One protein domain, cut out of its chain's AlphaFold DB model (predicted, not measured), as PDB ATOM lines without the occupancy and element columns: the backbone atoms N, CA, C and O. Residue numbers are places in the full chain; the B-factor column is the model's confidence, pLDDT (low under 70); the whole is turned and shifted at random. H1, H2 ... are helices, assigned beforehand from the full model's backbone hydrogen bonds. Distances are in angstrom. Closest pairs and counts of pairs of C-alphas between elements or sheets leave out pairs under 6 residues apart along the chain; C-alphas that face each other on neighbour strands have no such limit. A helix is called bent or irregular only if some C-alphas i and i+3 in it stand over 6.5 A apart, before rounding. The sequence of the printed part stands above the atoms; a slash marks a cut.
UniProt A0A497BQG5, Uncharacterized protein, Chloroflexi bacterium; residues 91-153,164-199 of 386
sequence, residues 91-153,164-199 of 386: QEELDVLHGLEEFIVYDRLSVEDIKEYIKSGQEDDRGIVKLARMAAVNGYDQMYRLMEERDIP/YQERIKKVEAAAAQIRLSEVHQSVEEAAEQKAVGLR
ATOM      1  N   GLN A  91     529.421 220.137 865.032       89.00
ATOM      2  CA  GLN A  91     529.699 220.411 863.622       89.00
ATOM      3  C   GLN A  91     529.660 219.129 862.782       89.00
ATOM      4  O   GLN A  91     529.126 219.134 861.681       89.00
ATOM      5  N   GLU A  92     530.119 218.005 863.329       86.94
ATOM      6  CA  GLU A  92     530.158 216.721 862.629       86.94
ATOM      7  C   GLU A  92     528.761 216.218 862.241       86.94
ATOM      8  O   GLU A  92     528.607 215.557 861.215       86.94
ATOM      9  N   GLU A  93     527.737 216.527 863.040       90.06
ATOM     10  CA  GLU A  93     526.346 216.149 862.765       90.06
ATOM     11  C   GLU A  93     525.750 217.016 861.653       90.06
ATOM     12  O   GLU A  93     525.023 216.509 860.794       90.06
ATOM     13  N   LEU A  94     526.100 218.307 861.633       92.44
ATOM     14  CA  LEU A  94     525.754 219.216 860.540       92.44
ATOM     15  C   LEU A  94     526.440 218.783 859.240       92.44
ATOM     16  O   LEU A  94     525.780 218.696 858.209       92.44
ATOM     17  N   ASP A  95     527.724 218.426 859.297       87.94
ATOM     18  CA  ASP A  95     528.491 217.962 858.138       87.94
ATOM     19  C   ASP A  95     527.914 216.672 857.543       87.94
ATOM     20  O   ASP A  95     527.861 216.520 856.324       87.94
ATOM     21  N   VAL A  96     527.446 215.742 858.385       87.31
ATOM     22  CA  VAL A  96     526.770 214.519 857.918       87.31
ATOM     23  C   VAL A  96     525.464 214.860 857.204       87.31
ATOM     24  O   VAL A  96     525.194 214.307 856.135       87.31
ATOM     25  N   LEU A  97     524.661 215.777 857.753       91.81
ATOM     26  CA  LEU A  97     523.435 216.222 857.091       91.81
ATOM     27  C   LEU A  97     523.737 216.911 855.752       91.81
ATOM     28  O   LEU A  97     523.122 216.555 854.749       91.81
ATOM     29  N   HIS A  98     524.691 217.845 855.716       91.25
ATOM     30  CA  HIS A  98     525.109 218.518 854.483       91.25
ATOM     31  C   HIS A  98     525.591 217.516 853.440       91.25
ATOM     32  O   HIS A  98     525.112 217.538 852.310       91.25
ATOM     33  N   GLY A  99     526.440 216.569 853.848       87.38
ATOM     34  CA  GLY A  99     526.902 215.495 852.983       87.38
ATOM     35  C   GLY A  99     525.742 214.714 852.371       87.38
ATOM     36  O   GLY A  99     525.752 214.468 851.175       87.38
ATOM     37  N   LEU A 100     524.706 214.369 853.139       88.44
ATOM     38  CA  LEU A 100     523.528 213.672 852.606       88.44
ATOM     39  C   LEU A 100     522.666 214.546 851.683       88.44
ATOM     40  O   LEU A 100     522.060 214.025 850.745       88.44
ATOM     41  N   GLU A 101     522.577 215.849 851.935       90.75
ATOM     42  CA  GLU A 101     521.796 216.781 851.113       90.75
ATOM     43  C   GLU A 101     522.490 217.147 849.793       90.75
ATOM     44  O   GLU A 101     521.807 217.354 848.791       90.75
ATOM     45  N   GLU A 102     523.824 217.101 849.727       89.12
ATOM     46  CA  GLU A 102     524.576 217.247 848.470       89.12
ATOM     47  C   GLU A 102     524.185 216.185 847.423       89.12
ATOM     48  O   GLU A 102     524.158 216.465 846.222       89.12
ATOM     49  N   PHE A 103     523.795 214.979 847.855       89.12
ATOM     50  CA  PHE A 103     523.389 213.886 846.959       89.12
ATOM     51  C   PHE A 103     521.903 213.882 846.592       89.12
ATOM     52  O   PHE A 103     521.412 212.890 846.050       89.12
ATOM     53  N   ILE A 104     521.161 214.964 846.842       90.12
ATOM     54  CA  ILE A 104     519.728 215.036 846.512       90.12
ATOM     55  C   ILE A 104     519.427 214.764 845.029       90.12
ATOM     56  O   ILE A 104     518.358 214.265 844.679       90.12
ATOM     57  N   VAL A 105     520.386 215.029 844.135       87.19
ATOM     58  CA  VAL A 105     520.277 214.707 842.705       87.19
ATOM     59  C   VAL A 105     520.027 213.210 842.452       87.19
ATOM     60  O   VAL A 105     519.334 212.863 841.494       87.19
ATOM     61  N   TYR A 106     520.500 212.322 843.334       89.56
ATOM     62  CA  TYR A 106     520.306 210.873 843.212       89.56
ATOM     63  C   TYR A 106     518.883 210.422 843.535       89.56
ATOM     64  O   TYR A 106     518.487 209.326 843.134       89.56
ATOM     65  N   ASP A 107     518.066 211.248 844.189       88.81
ATOM     66  CA  ASP A 107     516.684 210.875 844.503       88.81
ATOM     67  C   ASP A 107     515.867 210.605 843.234       88.81
ATOM     68  O   ASP A 107     515.008 209.724 843.228       88.81
ATOM     69  N   ARG A 108     516.194 211.294 842.133       87.94
ATOM     70  CA  ARG A 108     515.489 211.201 840.841       87.94
ATOM     71  C   ARG A 108     516.017 210.120 839.900       87.94
ATOM     72  O   ARG A 108     515.445 209.938 838.832       87.94
ATOM     73  N   LEU A 109     517.109 209.453 840.260       87.50
ATOM     74  CA  LEU A 109     517.796 208.489 839.400       87.50
ATOM     75  C   LEU A 109     517.658 207.080 839.962       87.50
ATOM     76  O   LEU A 109     517.652 206.899 841.182       87.50
ATOM     77  N   SER A 110     517.566 206.072 839.099       88.06
ATOM     78  CA  SER A 110     517.736 204.686 839.535       88.06
ATOM     79  C   SER A 110     519.213 204.383 839.821       88.06
ATOM     80  O   SER A 110     520.113 205.139 839.452       88.06
ATOM     81  N   VAL A 111     519.479 203.272 840.512       82.75
ATOM     82  CA  VAL A 111     520.860 202.819 840.754       82.75
ATOM     83  C   VAL A 111     521.541 202.475 839.427       82.75
ATOM     84  O   VAL A 111     522.729 202.736 839.252       82.75
ATOM     85  N   GLU A 112     520.787 201.903 838.495       81.88
ATOM     86  CA  GLU A 112     521.221 201.560 837.147       81.88
ATOM     87  C   GLU A 112     521.598 202.814 836.353       81.88
ATOM     88  O   GLU A 112     522.703 202.852 835.814       81.88
ATOM     89  N   ASP A 113     520.765 203.862 836.389       87.25
ATOM     90  CA  ASP A 113     521.073 205.141 835.733       87.25
ATOM     91  C   ASP A 113     522.378 205.723 836.281       87.25
ATOM     92  O   ASP A 113     523.261 206.106 835.520       87.25
ATOM     93  N   ILE A 114     522.543 205.751 837.611       85.38
ATOM     94  CA  ILE A 114     523.760 206.275 838.249       85.38
ATOM     95  C   ILE A 114     524.997 205.496 837.788       85.38
ATOM     96  O   ILE A 114     526.026 206.095 837.477       85.38
ATOM     97  N   LYS A 115     524.908 204.162 837.709       80.19
ATOM     98  CA  LYS A 115     526.007 203.323 837.215       80.19
ATOM     99  C   LYS A 115     526.326 203.611 835.754       80.19
ATOM    100  O   LYS A 115     527.501 203.684 835.409       80.19
ATOM    101  N   GLU A 116     525.312 203.755 834.908       83.69
ATOM    102  CA  GLU A 116     525.489 204.055 833.487       83.69
ATOM    103  C   GLU A 116     526.128 205.434 833.282       83.69
ATOM    104  O   GLU A 116     527.116 205.542 832.555       83.69
ATOM    105  N   TYR A 117     525.665 206.452 834.016       84.25
ATOM    106  CA  TYR A 117     526.283 207.784 834.047       84.25
ATOM    107  C   TYR A 117     527.751 207.734 834.478       84.25
ATOM    108  O   TYR A 117     528.601 208.371 833.869       84.25
ATOM    109  N   ILE A 118     528.078 206.960 835.514       82.19
ATOM    110  CA  ILE A 118     529.468 206.813 835.963       82.19
ATOM    111  C   ILE A 118     530.318 206.095 834.906       82.19
ATOM    112  O   ILE A 118     531.471 206.467 834.692       82.19
ATOM    113  N   LYS A 119     529.766 205.079 834.233       77.81
ATOM    114  CA  LYS A 119     530.464 204.316 833.186       77.81
ATOM    115  C   LYS A 119     530.721 205.136 831.922       77.81
ATOM    116  O   LYS A 119     531.745 204.915 831.285       77.81
ATOM    117  N   SER A 120     529.832 206.063 831.561       79.94
ATOM    118  CA  SER A 120     530.031 206.922 830.386       79.94
ATOM    119  C   SER A 120     531.204 207.894 830.555       79.94
ATOM    120  O   SER A 120     531.716 208.409 829.563       79.94
ATOM    121  N   GLY A 121     531.643 208.138 831.798       68.12
ATOM    122  CA  GLY A 121     532.806 208.964 832.123       68.12
ATOM    123  C   GLY A 121     532.621 210.457 831.843       68.12
ATOM    124  O   GLY A 121     533.558 211.229 832.030       68.12
ATOM    125  N   GLN A 122     531.432 210.880 831.405       68.00
ATOM    126  CA  GLN A 122     531.132 212.282 831.152       68.00
ATOM    127  C   GLN A 122     530.773 212.975 832.466       68.00
ATOM    128  O   GLN A 122     529.832 212.577 833.152       68.00
ATOM    129  N   GLU A 123     531.511 214.029 832.813       70.69
ATOM    130  CA  GLU A 123     531.025 214.971 833.815       70.69
ATOM    131  C   GLU A 123     529.786 215.666 833.249       70.69
ATOM    132  O   GLU A 123     529.842 216.294 832.192       70.69
ATOM    133  N   ASP A 124     528.655 215.507 833.929       70.88
ATOM    134  CA  ASP A 124     527.421 216.188 833.572       70.88
ATOM    135  C   ASP A 124     527.293 217.515 834.332       70.88
ATOM    136  O   ASP A 124     527.881 217.709 835.399       70.88
ATOM    137  N   ASP A 125     526.455 218.419 833.820       69.12
ATOM    138  CA  ASP A 125     526.171 219.712 834.461       69.12
ATOM    139  C   ASP A 125     525.594 219.566 835.882       69.12
ATOM    140  O   ASP A 125     525.594 220.512 836.670       69.12
ATOM    141  N   ARG A 126     525.071 218.378 836.220       73.06
ATOM    142  CA  ARG A 126     524.512 218.067 837.543       73.06
ATOM    143  C   ARG A 126     525.562 217.521 838.516       73.06
ATOM    144  O   ARG A 126     525.239 217.333 839.688       73.06
ATOM    145  N   GLY A 127     526.792 217.281 838.062       81.56
ATOM    146  CA  GLY A 127     527.916 216.833 838.876       81.56
ATOM    147  C   GLY A 127     527.794 215.406 839.420       81.56
ATOM    148  O   GLY A 127     528.421 215.107 840.432       81.56
ATOM    149  N   ILE A 128     527.022 214.512 838.794       85.50
ATOM    150  CA  ILE A 128     526.757 213.139 839.271       85.50
ATOM    151  C   ILE A 128     528.057 212.359 839.477       85.50
ATOM    152  O   ILE A 128     528.253 211.761 840.539       85.50
ATOM    153  N   VAL A 129     528.941 212.370 838.476       84.50
ATOM    154  CA  VAL A 129     530.227 211.652 838.509       84.50
ATOM    155  C   VAL A 129     531.163 212.267 839.551       84.50
ATOM    156  O   VAL A 129     531.797 211.545 840.321       84.50
ATOM    157  N   LYS A 130     531.198 213.602 839.631       85.62
ATOM    158  CA  LYS A 130     531.971 214.340 840.638       85.62
ATOM    159  C   LYS A 130     531.526 213.978 842.056       85.62
ATOM    160  O   LYS A 130     532.365 213.654 842.893       85.62
ATOM    161  N   LEU A 131     530.219 213.979 842.308       87.12
ATOM    162  CA  LEU A 131     529.632 213.588 843.587       87.12
ATOM    163  C   LEU A 131     529.949 212.127 843.918       87.12
ATOM    164  O   LEU A 131     530.382 211.836 845.031       87.12
ATOM    165  N   ALA A 132     529.834 211.213 842.953       84.62
ATOM    166  CA  ALA A 132     530.178 209.807 843.160       84.62
ATOM    167  C   ALA A 132     531.658 209.638 843.548       84.62
ATOM    168  O   ALA A 132     531.985 208.848 844.436       84.62
ATOM    169  N   ARG A 133     532.555 210.414 842.926       83.00
ATOM    170  CA  ARG A 133     533.983 210.427 843.262       83.00
ATOM    171  C   ARG A 133     534.240 211.001 844.651       83.00
ATOM    172  O   ARG A 133     534.982 210.401 845.422       83.00
ATOM    173  N   MET A 134     533.587 212.105 845.011       83.81
ATOM    174  CA  MET A 134     533.654 212.654 846.371       83.81
ATOM    175  C   MET A 134     533.183 211.629 847.409       83.81
ATOM    176  O   MET A 134     533.859 211.412 848.412       83.81
ATOM    177  N   ALA A 135     532.073 210.937 847.143       82.44
ATOM    178  CA  ALA A 135     531.564 209.875 848.002       82.44
ATOM    179  C   ALA A 135     532.569 208.719 848.156       82.44
ATOM    180  O   ALA A 135     532.787 208.226 849.263       82.44
ATOM    181  N   ALA A 136     533.221 208.314 847.062       75.00
ATOM    182  CA  ALA A 136     534.260 207.289 847.081       75.00
ATOM    183  C   ALA A 136     535.477 207.697 847.926       75.00
ATOM    184  O   ALA A 136     535.958 206.883 848.718       75.00
ATOM    185  N   VAL A 137     535.952 208.939 847.795       76.69
ATOM    186  CA  VAL A 137     537.081 209.477 848.577       76.69
ATOM    187  C   VAL A 137     536.729 209.573 850.062       76.69
ATOM    188  O   VAL A 137     537.531 209.187 850.909       76.69
ATOM    189  N   ASN A 138     535.509 210.004 850.381       74.25
ATOM    190  CA  ASN A 138     535.050 210.197 851.758       74.25
ATOM    191  C   ASN A 138     534.622 208.899 852.469       74.25
ATOM    192  O   ASN A 138     534.192 208.947 853.620       74.25
ATOM    193  N   GLY A 139     534.726 207.736 851.816       68.94
ATOM    194  CA  GLY A 139     534.407 206.449 852.448       68.94
ATOM    195  C   GLY A 139     532.912 206.147 852.567       68.94
ATOM    196  O   GLY A 139     532.505 205.330 853.392       68.94
ATOM    197  N   TYR A 140     532.072 206.801 851.761       74.75
ATOM    198  CA  TYR A 140     530.615 206.678 851.852       74.75
ATOM    199  C   TYR A 140     530.066 205.333 851.375       74.75
ATOM    200  O   TYR A 140     528.894 205.063 851.593       74.75
ATOM    201  N   ASP A 141     530.902 204.451 850.822       67.62
ATOM    202  CA  ASP A 141     530.594 203.030 850.601       67.62
ATOM    203  C   ASP A 141     530.347 202.248 851.908       67.62
ATOM    204  O   ASP A 141     529.910 201.097 851.877       67.62
ATOM    205  N   GLN A 142     530.653 202.858 853.059       68.31
ATOM    206  CA  GLN A 142     530.500 202.287 854.395       68.31
ATOM    207  C   GLN A 142     529.789 203.266 855.341       68.31
ATOM    208  O   GLN A 142     530.172 203.400 856.504       68.31
ATOM    209  N   MET A 143     528.732 203.932 854.864       73.25
ATOM    210  CA  MET A 143     528.031 204.997 855.599       73.25
ATOM    211  C   MET A 143     527.591 204.573 857.009       73.25
ATOM    212  O   MET A 143     527.680 205.349 857.958       73.25
ATOM    213  N   TYR A 144     527.193 203.310 857.174       66.06
ATOM    214  CA  TYR A 144     526.875 202.727 858.479       66.06
ATOM    215  C   TYR A 144     528.007 202.843 859.503       66.06
ATOM    216  O   TYR A 144     527.752 203.209 860.645       66.06
ATOM    217  N   ARG A 145     529.252 202.572 859.097       68.81
ATOM    218  CA  ARG A 145     530.409 202.685 859.996       68.81
ATOM    219  C   ARG A 145     530.733 204.134 860.298       68.81
ATOM    220  O   ARG A 145     531.052 204.444 861.432       68.81
ATOM    221  N   LEU A 146     530.581 205.027 859.320       67.00
ATOM    222  CA  LEU A 146     530.808 206.456 859.535       67.00
ATOM    223  C   LEU A 146     529.852 207.041 860.578       67.00
ATOM    224  O   LEU A 146     530.266 207.874 861.378       67.00
ATOM    225  N   MET A 147     528.593 206.593 860.595       72.69
ATOM    226  CA  MET A 147     527.633 207.015 861.618       72.69
ATOM    227  C   MET A 147     527.986 206.473 863.014       72.69
ATOM    228  O   MET A 147     527.798 207.187 863.995       72.69
ATOM    229  N   GLU A 148     528.533 205.255 863.110       69.19
ATOM    230  CA  GLU A 148     528.999 204.661 864.376       69.19
ATOM    231  C   GLU A 148     530.312 205.294 864.881       69.19
ATOM    232  O   GLU A 148     530.451 205.573 866.068       69.19
ATOM    233  N   GLU A 149     531.271 205.555 863.990       66.88
ATOM    234  CA  GLU A 149     532.598 206.096 864.321       66.88
ATOM    235  C   GLU A 149     532.559 207.578 864.718       66.88
ATOM    236  O   GLU A 149     533.395 208.023 865.503       66.88
ATOM    237  N   ARG A 150     531.585 208.347 864.210       65.25
ATOM    238  CA  ARG A 150     531.410 209.780 864.513       65.25
ATOM    239  C   ARG A 150     530.621 210.059 865.796       65.25
ATOM    240  O   ARG A 150     530.262 211.209 866.036       65.25
ATOM    241  N   ASP A 151     530.347 209.035 866.609       74.19
ATOM    242  CA  ASP A 151     529.638 209.170 867.889       74.19
ATOM    243  C   ASP A 151     528.267 209.862 867.731       74.19
ATOM    244  O   ASP A 151     527.849 210.663 868.567       74.19
ATOM    245  N   ILE A 152     527.570 209.617 866.615       80.62
ATOM    246  CA  ILE A 152     526.274 210.251 866.347       80.62
ATOM    247  C   ILE A 152     525.232 209.690 867.331       80.62
ATOM    248  O   ILE A 152     525.107 208.467 867.446       80.62
ATOM    249  N   PRO A 153     524.433 210.543 868.003       84.56
ATOM    250  CA  PRO A 153     523.361 210.101 868.884       84.56
ATOM    251  C   PRO A 153     522.425 209.092 868.207       84.56
ATOM    252  O   PRO A 153     522.029 209.255 867.051       84.56
ATOM    253  N   TYR A 164     516.833 208.999 854.936       89.88
ATOM    254  CA  TYR A 164     517.726 209.025 853.779       89.88
ATOM    255  C   TYR A 164     518.123 207.628 853.297       89.88
ATOM    256  O   TYR A 164     519.070 207.506 852.526       89.88
ATOM    257  N   GLN A 165     517.420 206.564 853.711       88.62
ATOM    258  CA  GLN A 165     517.819 205.178 853.436       88.62
ATOM    259  C   GLN A 165     518.111 204.920 851.954       88.62
ATOM    260  O   GLN A 165     519.136 204.338 851.602       88.62
ATOM    261  N   GLU A 166     517.191 205.337 851.086       88.81
ATOM    262  CA  GLU A 166     517.303 205.113 849.647       88.81
ATOM    263  C   GLU A 166     518.423 205.955 849.034       88.81
ATOM    264  O   GLU A 166     519.179 205.456 848.201       88.81
ATOM    265  N   ARG A 167     518.600 207.197 849.500       90.31
ATOM    266  CA  ARG A 167     519.706 208.057 849.069       90.31
ATOM    267  C   ARG A 167     521.052 207.467 849.482       90.31
ATOM    268  O   ARG A 167     521.926 207.323 848.635       90.31
ATOM    269  N   ILE A 168     521.188 207.032 850.735       87.00
ATOM    270  CA  ILE A 168     522.390 206.367 851.261       87.00
ATOM    271  C   ILE A 168     522.746 205.150 850.404       87.00
ATOM    272  O   ILE A 168     523.885 205.037 849.963       87.00
ATOM    273  N   LYS A 169     521.776 204.283 850.081       85.69
ATOM    274  CA  LYS A 169     522.014 203.116 849.211       85.69
ATOM    275  C   LYS A 169     522.532 203.509 847.828       85.69
ATOM    276  O   LYS A 169     523.432 202.857 847.302       85.69
ATOM    277  N   LYS A 170     521.955 204.549 847.221       88.50
ATOM    278  CA  LYS A 170     522.383 205.042 845.903       88.50
ATOM    279  C   LYS A 170     523.795 205.622 845.959       88.50
ATOM    280  O   LYS A 170     524.597 205.313 845.084       88.50
ATOM    281  N   VAL A 171     524.118 206.390 847.000       86.69
ATOM    282  CA  VAL A 171     525.466 206.932 847.236       86.69
ATOM    283  C   VAL A 171     526.483 205.809 847.445       86.69
ATOM    284  O   VAL A 171     527.529 205.818 846.802       86.69
ATOM    285  N   GLU A 172     526.167 204.808 848.270       82.38
ATOM    286  CA  GLU A 172     527.015 203.627 848.490       82.38
ATOM    287  C   GLU A 172     527.286 202.880 847.174       82.38
ATOM    288  O   GLU A 172     528.428 202.527 846.874       82.38
ATOM    289  N   ALA A 173     526.251 202.678 846.351       80.44
ATOM    290  CA  ALA A 173     526.385 202.034 845.048       80.44
ATOM    291  C   ALA A 173     527.239 202.860 844.070       80.44
ATOM    292  O   ALA A 173     528.085 202.298 843.372       80.44
ATOM    293  N   ALA A 174     527.043 204.180 844.038       84.94
ATOM    294  CA  ALA A 174     527.805 205.105 843.204       84.94
ATOM    295  C   ALA A 174     529.294 205.119 843.584       84.94
ATOM    296  O   ALA A 174     530.162 204.952 842.728       84.94
ATOM    297  N   ALA A 175     529.587 205.251 844.880       78.00
ATOM    298  CA  ALA A 175     530.942 205.258 845.420       78.00
ATOM    299  C   ALA A 175     531.682 203.945 845.118       78.00
ATOM    300  O   ALA A 175     532.836 203.958 844.681       78.00
ATOM    301  N   ALA A 176     531.006 202.805 845.293       75.44
ATOM    302  CA  ALA A 176     531.558 201.499 844.950       75.44
ATOM    303  C   ALA A 176     531.848 201.372 843.445       75.44
ATOM    304  O   ALA A 176     532.890 200.837 843.065       75.44
ATOM    305  N   GLN A 177     530.961 201.896 842.592       80.62
ATOM    306  CA  GLN A 177     531.151 201.878 841.144       80.62
ATOM    307  C   GLN A 177     532.353 202.726 840.709       80.62
ATOM    308  O   GLN A 177     533.125 202.264 839.874       80.62
ATOM    309  N   ILE A 178     532.548 203.920 841.284       81.62
ATOM    310  CA  ILE A 178     533.721 204.759 840.986       81.62
ATOM    311  C   ILE A 178     535.014 204.043 841.353       81.62
ATOM    312  O   ILE A 178     535.895 203.925 840.507       81.62
ATOM    313  N   ARG A 179     535.116 203.503 842.574       76.25
ATOM    314  CA  ARG A 179     536.325 202.773 842.986       76.25
ATOM    315  C   ARG A 179     536.618 201.592 842.074       76.25
ATOM    316  O   ARG A 179     537.774 201.317 841.774       76.25
ATOM    317  N   LEU A 180     535.576 200.887 841.636       72.00
ATOM    318  CA  LEU A 180     535.731 199.784 840.699       72.00
ATOM    319  C   LEU A 180     536.264 200.273 839.344       72.00
ATOM    320  O   LEU A 180     537.196 199.674 838.815       72.00
ATOM    321  N   SER A 181     535.710 201.362 838.805       74.81
ATOM    322  CA  SER A 181     536.173 201.962 837.549       74.81
ATOM    323  C   SER A 181     537.619 202.466 837.641       74.81
ATOM    324  O   SER A 181     538.403 202.184 836.743       74.81
ATOM    325  N   GLU A 182     538.006 203.135 838.731       73.94
ATOM    326  CA  GLU A 182     539.380 203.621 838.943       73.94
ATOM    327  C   GLU A 182     540.385 202.468 839.063       73.94
ATOM    328  O   GLU A 182     541.475 202.522 838.495       73.94
ATOM    329  N   VAL A 183     540.011 201.385 839.752       67.31
ATOM    330  CA  VAL A 183     540.840 200.174 839.813       67.31
ATOM    331  C   VAL A 183     540.975 199.539 838.432       67.31
ATOM    332  O   VAL A 183     542.074 199.138 838.064       67.31
ATOM    333  N   HIS A 184     539.896 199.463 837.649       63.94
ATOM    334  CA  HIS A 184     539.972 198.941 836.286       63.94
ATOM    335  C   HIS A 184     540.874 199.790 835.392       63.94
ATOM    336  O   HIS A 184     541.729 199.225 834.719       63.94
ATOM    337  N   GLN A 185     540.747 201.114 835.445       68.81
ATOM    338  CA  GLN A 185     541.610 202.017 834.690       68.81
ATOM    339  C   GLN A 185     543.078 201.849 835.101       68.81
ATOM    340  O   GLN A 185     543.941 201.713 834.246       68.81
ATOM    341  N   SER A 186     543.368 201.745 836.402       64.69
ATOM    342  CA  SER A 186     544.729 201.473 836.878       64.69
ATOM    343  C   SER A 186     545.267 200.123 836.390       64.69
ATOM    344  O   SER A 186     546.467 200.010 836.148       64.69
ATOM    345  N   VAL A 187     544.415 199.102 836.253       56.44
ATOM    346  CA  VAL A 187     544.795 197.783 835.719       56.44
ATOM    347  C   VAL A 187     545.027 197.843 834.208       56.44
ATOM    348  O   VAL A 187     545.974 197.225 833.727       56.44
ATOM    349  N   GLU A 188     544.202 198.579 833.466       61.53
ATOM    350  CA  GLU A 188     544.369 198.805 832.026       61.53
ATOM    351  C   GLU A 188     545.637 199.613 831.740       61.53
ATOM    352  O   GLU A 188     546.471 199.167 830.958       61.53
ATOM    353  N   GLU A 189     545.870 200.714 832.453       61.16
ATOM    354  CA  GLU A 189     547.094 201.516 832.351       61.16
ATOM    355  C   GLU A 189     548.336 200.696 832.730       61.16
ATOM    356  O   GLU A 189     549.358 200.747 832.044       61.16
ATOM    357  N   ALA A 190     548.253 199.870 833.779       53.81
ATOM    358  CA  ALA A 190     549.326 198.945 834.132       53.81
ATOM    359  C   ALA A 190     549.533 197.859 833.060       53.81
ATOM    360  O   ALA A 190     550.668 197.426 832.843       53.81
ATOM    361  N   ALA A 191     548.474 197.412 832.380       50.91
ATOM    362  CA  ALA A 191     548.554 196.453 831.281       50.91
ATOM    363  C   ALA A 191     549.155 197.078 830.009       50.91
ATOM    364  O   ALA A 191     549.994 196.443 829.368       50.91
ATOM    365  N   GLU A 192     548.806 198.324 829.682       50.56
ATOM    366  CA  GLU A 192     549.349 199.078 828.545       50.56
ATOM    367  C   GLU A 192     550.818 199.462 828.762       50.56
ATOM    368  O   GLU A 192     551.654 199.245 827.883       50.56
ATOM    369  N   GLN A 193     551.187 199.914 829.965       48.53
ATOM    370  CA  GLN A 193     552.586 200.184 830.322       48.53
ATOM    371  C   GLN A 193     553.453 198.907 830.293       48.53
ATOM    372  O   GLN A 193     554.646 198.972 829.994       48.53
ATOM    373  N   LYS A 194     552.859 197.726 830.529       43.62
ATOM    374  CA  LYS A 194     553.516 196.408 830.415       43.62
ATOM    375  C   LYS A 194     553.512 195.829 828.990       43.62
ATOM    376  O   LYS A 194     554.294 194.916 828.720       43.62
ATOM    377  N   ALA A 195     552.713 196.352 828.057       42.91
ATOM    378  CA  ALA A 195     552.781 195.969 826.641       42.91
ATOM    379  C   ALA A 195     554.074 196.470 825.963       42.91
ATOM    380  O   ALA A 195     554.540 195.875 824.993       42.91
ATOM    381  N   VAL A 196     554.710 197.503 826.530       47.28
ATOM    382  CA  VAL A 196     556.022 198.020 826.100       47.28
ATOM    383  C   VAL A 196     557.195 197.257 826.753       47.28
ATOM    384  O   VAL A 196     558.339 197.381 826.319       47.28
ATOM    385  N   GLY A 197     556.939 196.377 827.731       38.12
ATOM    386  CA  GLY A 197     557.963 195.541 828.366       38.12
ATOM    387  C   GLY A 197     557.386 194.305 829.063       38.12
ATOM    388  O   GLY A 197     556.838 194.406 830.155       38.12
ATOM    389  N   LEU A 198     557.550 193.134 828.431       43.12
ATOM    390  CA  LEU A 198     557.180 191.784 828.895       43.12
ATOM    391  C   LEU A 198     556.957 191.625 830.421       43.12
ATOM    392  O   LEU A 198     557.933 191.494 831.161       43.12
ATOM    393  N   ARG A 199     555.687 191.498 830.861       43.44
ATOM    394  CA  ARG A 199     555.205 190.586 831.940       43.44
ATOM    395  C   ARG A 199     553.680 190.702 832.160       43.44
ATOM    396  O   ARG A 199     553.210 191.594 832.851       43.44
TER     397      ARG A 199
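This is residues 91 to 153 and 164 to 199 of the 386 residues of an uncharacterized protein of Chloroflexi bacterium (UniProt A0A497BQG5). One long straight helix, H5, makes the longest axis; four shorter helices pack round its first part, and residues 183 to 190 and 192 to 198 stick out as a free arm. H2 runs roughly alongside H5, while H3 crosses it, and H1 and H4 reach away from it near each other. The printed part has 99 residues with five named helices, in the order H1, H2, H3, H4, H5, and no named strand; the class is all helix. The whole is loose, with a radius of gyration of the C-alphas of 16.0 A, and elongated, spanning 55 by 29 by 19 A.

The hub is H5, residues 165 to 195, which touches four other helices. H3, residues 128 to 137, touches residues 171 to 179 of H5 about perpendicular, at 83 degrees; the closest C-alphas, of Ala 136 and Ala 175, are 4.2 A apart. H2, residues 111 to 120, touches residues 170 to 181 of H5 at a shallow tilt of 28 degrees, the same way, closest at the C-alphas of Val 111 and Lys 170, 5.8 A. H4, residues 140 to 149, touches residues 168 to 176 of H5 at a steep tilt of 56 degrees, opposite ways; the C-alphas of Asp 141 and Glu 172 come closest, 4.2 A. H1, residues 91 to 108, touches H5 with residues 100 to 107 alone, about perpendicular at 82 degrees; the closest C-alphas, of Asp 107 and Arg 167, are 6.2 A apart. H2 and H4 are apart. In H2, H3 and H5 every O i to N i+4 pair is within hydrogen-bond range; in H1 8 of 14 are, in H4 4 of 6.

H5 is 45.0 A from C-alpha 165 at (517.819, 205.178, 853.436) to C-alpha 195 at (552.781, 195.969, 826.641). H1 is 28.4 A long, begins at C-alpha 91 (529.699, 220.411, 863.622) and has a kink of 35 degrees near residue 102. It is irregular, with C-alphas 102 and 105 7.6 A apart; H4, 12.6 A long, is irregular too, with C-alphas 141 and 144 8.7 A apart. H2 and H3 are each 14.4 A long.

The C-alphas of Pro 153 and Leu 198, the two farthest apart, are 55.5 A from each other. Residues 154 to 163 are not printed, and C-alphas 153 and 164 are 16.2 A apart across this cut. Of the links that are printed whole, none is long. The mean pLDDT of the printed part is 76.3; 29 residues are under 70, among them 183 to 199.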